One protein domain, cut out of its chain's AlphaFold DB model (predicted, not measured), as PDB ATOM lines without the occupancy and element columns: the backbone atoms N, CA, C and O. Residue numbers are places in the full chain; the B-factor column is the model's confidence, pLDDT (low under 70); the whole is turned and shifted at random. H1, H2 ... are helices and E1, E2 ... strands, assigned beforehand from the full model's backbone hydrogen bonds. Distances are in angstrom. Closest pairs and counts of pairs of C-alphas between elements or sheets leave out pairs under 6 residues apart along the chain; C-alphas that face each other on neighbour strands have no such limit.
ATOM      1  N   ARG A   2     -20.398 -15.211  14.435       92.12
ATOM      2  CA  ARG A   2     -19.390 -14.720  13.476       92.12
ATOM      3  C   ARG A   2     -18.329 -13.886  14.198       92.12
ATOM      4  O   ARG A   2     -18.654 -13.221  15.179       92.12
ATOM      5  N   LYS A   3     -17.086 -13.929  13.713       95.19
ATOM      6  CA  LYS A   3     -16.013 -13.046  14.190       95.19
ATOM      7  C   LYS A   3     -16.251 -11.622  13.677       95.19
ATOM      8  O   LYS A   3     -16.762 -11.459  12.571       95.19
ATOM      9  N   VAL A   4     -15.873 -10.634  14.484       94.62
ATOM     10  CA  VAL A   4     -15.865  -9.218  14.085       94.62
ATOM     11  C   VAL A   4     -14.789  -9.004  13.017       94.62
ATOM     12  O   VAL A   4     -13.698  -9.566  13.125       94.62
ATOM     13  N   THR A   5     -15.095  -8.205  11.996       94.69
ATOM     14  CA  THR A   5     -14.182  -7.819  10.908       94.69
ATOM     15  C   THR A   5     -14.070  -6.294  10.802       94.69
ATOM     16  O   THR A   5     -14.842  -5.566  11.421       94.69
ATOM     17  N   LEU A   6     -13.110  -5.785  10.018       91.94
ATOM     18  CA  LEU A   6     -12.980  -4.338   9.778       91.94
ATOM     19  C   LEU A   6     -14.227  -3.740   9.105       91.94
ATOM     20  O   LEU A   6     -14.630  -2.634   9.453       91.94
ATOM     21  N   ASP A   7     -14.890  -4.499   8.230       92.69
ATOM     22  CA  ASP A   7     -16.149  -4.104   7.579       92.69
ATOM     23  C   ASP A   7     -17.268  -3.756   8.565       92.69
ATOM     24  O   ASP A   7     -18.142  -2.948   8.247       92.69
ATOM     25  N   ASP A   8     -17.233  -4.315   9.776       94.06
ATOM     26  CA  ASP A   8     -18.220  -4.018  10.816       94.06
ATOM     27  C   ASP A   8     -18.097  -2.586  11.350       94.06
ATOM     28  O   ASP A   8     -19.084  -2.021  11.819       94.06
ATOM     29  N   PHE A   9     -16.908  -1.989  11.234       93.94
ATOM     30  CA  PHE A   9     -16.633  -0.599  11.598       93.94
ATOM     31  C   PHE A   9     -16.817   0.371  10.425       93.94
ATOM     32  O   PHE A   9     -16.902   1.579  10.639       93.94
ATOM     33  N   ILE A  10     -16.885  -0.135   9.190       92.50
ATOM     34  CA  ILE A  10     -17.087   0.681   7.991       92.50
ATOM     35  C   ILE A  10     -18.582   0.988   7.836       92.50
ATOM     36  O   ILE A  10     -19.444   0.110   7.992       92.50
ATOM     37  N   MET A  11     -18.890   2.248   7.515       92.06
ATOM     38  CA  MET A  11     -20.250   2.677   7.178       92.06
ATOM     39  C   MET A  11     -20.812   1.805   6.041       92.06
ATOM     40  O   MET A  11     -20.082   1.548   5.080       92.06
ATOM     41  N   PRO A  12     -22.071   1.334   6.121       93.56
ATOM     42  CA  PRO A  12     -22.625   0.368   5.172       93.56
ATOM     43  C   PRO A  12     -22.402   0.700   3.690       93.56
ATOM     44  O   PRO A  12     -22.093  -0.201   2.916       93.56
ATOM     45  N   GLU A  13     -22.508   1.971   3.308       91.44
ATOM     46  CA  GLU A  13     -22.360   2.457   1.933       91.44
ATOM     47  C   GLU A  13     -20.926   2.397   1.375       91.44
ATOM     48  O   GLU A  13     -20.750   2.445   0.160       91.44
ATOM     49  N   PHE A  14     -19.907   2.263   2.230       93.38
ATOM     50  CA  PHE A  14     -18.496   2.221   1.820       93.38
ATOM     51  C   PHE A  14     -17.852   0.841   1.986       93.38
ATOM     52  O   PHE A  14     -16.668   0.665   1.696       93.38
ATOM     53  N   ARG A  15     -18.606  -0.166   2.439       93.88
ATOM     54  CA  ARG A  15     -18.084  -1.532   2.589       93.88
ATOM     55  C   ARG A  15     -17.700  -2.119   1.234       93.88
ATOM     56  O   ARG A  15     -18.462  -2.029   0.273       93.88
ATOM     57  N   GLY A  16     -16.514  -2.724   1.170       92.56
ATOM     58  CA  GLY A  16     -15.972  -3.322  -0.053       92.56
ATOM     59  C   GLY A  16     -15.620  -2.326  -1.166       92.56
ATOM     60  O   GLY A  16     -15.268  -2.756  -2.261       92.56
ATOM     61  N   GLN A  17     -15.714  -1.019  -0.913       93.94
ATOM     62  CA  GLN A  17     -15.322   0.021  -1.863       93.94
ATOM     63  C   GLN A  17     -13.825   0.324  -1.738       93.94
ATOM     64  O   GLN A  17     -13.270   0.242  -0.642       93.94
ATOM     65  N   ASN A  18     -13.175   0.707  -2.840       95.12
ATOM     66  CA  ASN A  18     -11.785   1.161  -2.815       95.12
ATOM     67  C   ASN A  18     -11.721   2.642  -2.396       95.12
ATOM     68  O   ASN A  18     -12.223   3.476  -3.150       95.12
ATOM     69  N   PRO A  19     -11.101   3.008  -1.257       95.12
ATOM     70  CA  PRO A  19     -10.980   4.405  -0.838       95.12
ATOM     71  C   PRO A  19     -10.296   5.310  -1.872       95.12
ATOM     72  O   PRO A  19     -10.616   6.496  -1.935       95.12
ATOM     73  N   ASP A  20      -9.414   4.764  -2.717       97.00
ATOM     74  CA  ASP A  20      -8.715   5.534  -3.752       97.00
ATOM     75  C   ASP A  20      -9.651   6.079  -4.841       97.00
ATOM     76  O   ASP A  20      -9.296   7.051  -5.512       97.00
ATOM     77  N   ASP A  21     -10.860   5.532  -4.979       97.38
ATOM     78  CA  ASP A  21     -11.882   6.035  -5.904       97.38
ATOM     79  C   ASP A  21     -12.601   7.287  -5.369       97.38
ATOM     80  O   ASP A  21     -13.389   7.905  -6.092       97.38
ATOM     81  N   TYR A  22     -12.369   7.666  -4.107       97.56
ATOM     82  CA  TYR A  22     -13.145   8.687  -3.405       97.56
ATOM     83  C   TYR A  22     -12.290   9.855  -2.913       97.56
ATOM     84  O   TYR A  22     -11.085   9.756  -2.694       97.56
ATOM     85  N   GLU A  23     -12.947  10.991  -2.718       97.31
ATOM     86  CA  GLU A  23     -12.370  12.202  -2.151       97.31
ATOM     87  C   GLU A  23     -13.361  12.899  -1.217       97.31
ATOM     88  O   GLU A  23     -14.577  12.694  -1.298       97.31
ATOM     89  N   PHE A  24     -12.838  13.753  -0.338       97.62
ATOM     90  CA  PHE A  24     -13.670  14.677   0.419       97.62
ATOM     91  C   PHE A  24     -14.063  15.857  -0.463       97.62
ATOM     92  O   PHE A  24     -13.219  16.568  -1.005       97.62
ATOM     93  N   ARG A  25     -15.364  16.105  -0.562       96.94
ATOM     94  CA  ARG A  25     -15.897  17.357  -1.092       96.94
ATOM     95  C   ARG A  25     -15.723  18.470  -0.054       96.94
ATOM     96  O   ARG A  25     -15.595  18.198   1.136       96.94
ATOM     97  N   GLY A  26     -15.775  19.732  -0.484       96.00
ATOM     98  CA  GLY A  26     -15.614  20.895   0.403       96.00
ATOM     99  C   GLY A  26     -16.599  20.977   1.582       96.00
ATOM    100  O   GLY A  26     -16.338  21.698   2.535       96.00
ATOM    101  N   ASP A  27     -17.700  20.220   1.552       96.94
ATOM    102  CA  ASP A  27     -18.658  20.083   2.656       96.94
ATOM    103  C   ASP A  27     -18.396  18.863   3.565       96.94
ATOM    104  O   ASP A  27     -19.233  18.523   4.396       96.94
ATOM    105  N   GLY A  28     -17.263  18.176   3.399       96.00
ATOM    106  CA  GLY A  28     -16.864  17.011   4.193       96.00
ATOM    107  C   GLY A  28     -17.490  15.685   3.755       96.00
ATOM    108  O   GLY A  28     -17.217  14.656   4.373       96.00
ATOM    109  N   LYS A  29     -18.306  15.661   2.692       95.88
ATOM    110  CA  LYS A  29     -18.873  14.408   2.173       95.88
ATOM    111  C   LYS A  29     -17.847  13.622   1.368       95.88
ATOM    112  O   LYS A  29     -17.132  14.197   0.552       95.88
ATOM    113  N   ILE A  30     -17.847  12.305   1.541       96.44
ATOM    114  CA  ILE A  30     -17.087  11.378   0.702       96.44
ATOM    115  C   ILE A  30     -17.848  11.195  -0.613       96.44
ATOM    116  O   ILE A  30     -19.018  10.811  -0.619       96.44
ATOM    117  N   VAL A  31     -17.198  11.499  -1.731       97.00
ATOM    118  CA  VAL A  31     -17.767  11.398  -3.081       97.00
ATOM    119  C   VAL A  31     -16.775  10.714  -4.013       97.00
ATOM    120  O   VAL A  31     -15.572  10.800  -3.790       97.00
ATOM    121  N   ARG A  32     -17.253  10.050  -5.072       97.38
ATOM    122  CA  ARG A  32     -16.348   9.487  -6.083       97.38
ATOM    123  C   ARG A  32     -15.613  10.591  -6.844       97.38
ATOM    124  O   ARG A  32     -16.196  11.638  -7.158       97.38
ATOM    125  N   LYS A  33     -14.349  10.340  -7.177       97.75
ATOM    126  CA  LYS A  33     -13.500  11.235  -7.979       97.75
ATOM    127  C   LYS A  33     -14.037  11.402  -9.403       97.75
ATOM    128  O   LYS A  33     -14.114  12.518  -9.902       97.75
ATOM    129  N   ASP A  34     -14.538  10.319  -9.993       97.38
ATOM    130  CA  ASP A  34     -15.111  10.270 -11.350       97.38
ATOM    131  C   ASP A  34     -16.533  10.864 -11.473       97.38
ATOM    132  O   ASP A  34     -17.164  10.786 -12.527       97.38
ATOM    133  N   ARG A  35     -17.090  11.464 -10.408       96.50
ATOM    134  CA  ARG A  35     -18.487  11.950 -10.405       96.50
ATOM    135  C   ARG A  35     -18.777  12.994 -11.486       96.50
ATOM    136  O   ARG A  35     -19.918  13.090 -11.929       96.50
ATOM    137  N   TRP A  36     -17.780  13.794 -11.862       96.50
ATOM    138  CA  TRP A  36     -17.927  14.844 -12.871       96.50
ATOM    139  C   TRP A  36     -17.970  14.262 -14.282       96.50
ATOM    140  O   TRP A  36     -18.848  14.631 -15.056       96.50
ATOM    141  N   GLU A  37     -17.104  13.291 -14.566       96.00
ATOM    142  CA  GLU A  37     -17.106  12.513 -15.807       96.00
ATOM    143  C   GLU A  37     -18.431  11.750 -15.958       96.00
ATOM    144  O   GLU A  37     -19.190  11.961 -16.902       96.00
ATOM    145  N   ASN A  38     -18.816  10.976 -14.941       95.75
ATOM    146  CA  ASN A  38     -20.116  10.303 -14.911       95.75
ATOM    147  C   ASN A  38     -21.290  11.289 -15.051       95.75
ATOM    148  O   ASN A  38     -22.319  10.968 -15.650       95.75
ATOM    149  N   GLY A  39     -21.156  12.491 -14.487       96.81
ATOM    150  CA  GLY A  39     -22.131  13.568 -14.605       96.81
ATOM    151  C   GLY A  39     -22.307  14.040 -16.045       96.81
ATOM    152  O   GLY A  39     -23.442  14.094 -16.523       96.81
ATOM    153  N   ILE A  40     -21.213  14.325 -16.756       96.81
ATOM    154  CA  ILE A  40     -21.292  14.805 -18.138       96.81
ATOM    155  C   ILE A  40     -21.812  13.719 -19.091       96.81
ATOM    156  O   ILE A  40     -22.682  14.018 -19.904       96.81
ATOM    157  N   HIS A  41     -21.428  12.448 -18.914       96.31
ATOM    158  CA  HIS A  41     -21.988  11.327 -19.691       96.31
ATOM    159  C   HIS A  41     -23.504  11.169 -19.509       96.31
ATOM    160  O   HIS A  41     -24.236  10.865 -20.456       96.31
ATOM    161  N   ARG A  42     -24.008  11.400 -18.290       96.69
ATOM    162  CA  ARG A  42     -25.453  11.388 -18.026       96.69
ATOM    163  C   ARG A  42     -26.156  12.539 -18.733       96.69
ATOM    164  O   ARG A  42     -27.201  12.309 -19.335       96.69
ATOM    165  N   ILE A  43     -25.592  13.747 -18.685       96.38
ATOM    166  CA  ILE A  43     -26.154  14.913 -19.382       96.38
ATOM    167  C   ILE A  43     -26.158  14.670 -20.896       96.38
ATOM    168  O   ILE A  43     -27.205  14.834 -21.516       96.38
ATOM    169  N   HIS A  44     -25.049  14.193 -21.466       96.50
ATOM    170  CA  HIS A  44     -24.955  13.791 -22.871       96.50
ATOM    171  C   HIS A  44     -26.084  12.826 -23.257       96.50
ATOM    172  O   HIS A  44     -26.842  13.083 -24.186       96.50
ATOM    173  N   THR A  45     -26.279  11.764 -22.468       95.81
ATOM    174  CA  THR A  45     -27.345  10.777 -22.702       95.81
ATOM    175  C   THR A  45     -28.740  11.413 -22.697       95.81
ATOM    176  O   THR A  45     -29.600  11.033 -23.491       95.81
ATOM    177  N   VAL A  46     -28.994  12.369 -21.799       96.62
ATOM    178  CA  VAL A  46     -30.277  13.090 -21.735       96.62
ATOM    179  C   VAL A  46     -30.478  13.964 -22.975       96.62
ATOM    180  O   VAL A  46     -31.557  13.936 -23.563       96.62
ATOM    181  N   LEU A  47     -29.449  14.699 -23.399       95.62
ATOM    182  CA  LEU A  47     -29.493  15.567 -24.580       95.62
ATOM    183  C   LEU A  47     -29.651  14.768 -25.880       95.62
ATOM    184  O   LEU A  47     -30.445  15.151 -26.739       95.62
ATOM    185  N   MET A  48     -28.968  13.630 -25.986       95.44
ATOM    186  CA  MET A  48     -29.130  12.685 -27.090       95.44
ATOM    187  C   MET A  48     -30.577  12.187 -27.173       95.44
ATOM    188  O   MET A  48     -31.210  12.282 -28.222       95.44
ATOM    189  N   ARG A  49     -31.166  11.766 -26.045       94.50
ATOM    190  CA  ARG A  49     -32.577  11.335 -25.995       94.50
ATOM    191  C   ARG A  49     -33.565  12.448 -26.340       94.50
ATOM    192  O   ARG A  49     -34.638  12.157 -26.857       94.50
ATOM    193  N   ALA A  50     -33.219  13.699 -26.050       93.31
ATOM    194  CA  ALA A  50     -34.006  14.868 -26.429       93.31
ATOM    195  C   ALA A  50     -33.816  15.274 -27.906       93.31
ATOM    196  O   ALA A  50     -34.445  16.229 -28.358       93.31
ATOM    197  N   GLY A  51     -32.957  14.577 -28.661       93.75
ATOM    198  CA  GLY A  51     -32.695  14.849 -30.074       93.75
ATOM    199  C   GLY A  51     -31.917  16.142 -30.323       93.75
ATOM    200  O   GLY A  51     -31.945  16.662 -31.437       93.75
ATOM    201  N   VAL A  52     -31.250  16.690 -29.301       94.31
ATOM    202  CA  VAL A  52     -30.464  17.934 -29.413       94.31
ATOM    203  C   VAL A  52     -28.958  17.699 -29.498       94.31
ATOM    204  O   VAL A  52     -28.203  18.656 -29.649       94.31
ATOM    205  N   MET A  53     -28.526  16.442 -29.414       94.44
ATOM    206  CA  MET A  53     -27.132  16.030 -29.560       94.44
ATOM    207  C   MET A  53     -27.057  14.670 -30.284       94.44
ATOM    208  O   MET A  53     -27.991  13.877 -30.134       94.44
ATOM    209  N   PRO A  54     -26.010  14.397 -31.087       92.50
ATOM    210  CA  PRO A  54     -25.824  13.103 -31.745       92.50
ATOM    211  C   PRO A  54     -25.677  11.935 -30.760       92.50
ATOM    212  O   PRO A  54     -25.250  12.115 -29.623       92.50
ATOM    213  N   ASP A  55     -26.010  10.726 -31.219       93.00
ATOM    214  CA  ASP A  55     -25.741   9.476 -30.495       93.00
ATOM    215  C   ASP A  55     -24.332   8.975 -30.834       93.00
ATOM    216  O   ASP A  55     -24.148   8.049 -31.627       93.00
TER     217      ASP A  55
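This is residues 2 to 55 of the 80 residues of an uncharacterized protein of Neisseria sp. oral taxon 020 str. F0370 (UniProt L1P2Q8). With little regular structure, this is a drawn-out chain: a winding stretch, residues 2 to 21, leads to a small hairpin of E1 and E2, and helix H1 runs away from it as an arm. The 54 printed residues hold, in chain order, E1, E2 and H1, the two strands antiparallel; the class is mixed, with only 21 residues in named elements. The whole is extended and flat, radius of gyration of the C-alphas 17.2 A, spanning 55 by 29 by 15 A.

Residues 2 to 21 hold no named element. E1 is residues 22 to 24, from C-alpha 22 at (-13.145, 8.687, -3.405), and E2 is residues 30 to 32. H1, residues 35 to 49, is 21.0 A long and ends at C-alpha 49 at (-32.577, 11.335, -25.995).

E1 and E2 form an antiparallel hairpin at 138 degrees, with N 23 and O 31 within hydrogen-bond range at 2.8 A. E1 and H1 are apart. In H1 every O i to N i+4 pair is within hydrogen-bond range.

The farthest C-alphas, of Lys 3 and Val 52, are 55.4 A apart. The printed part has no cut, both links are tight, and no printed residue is under 70 in pLDDT.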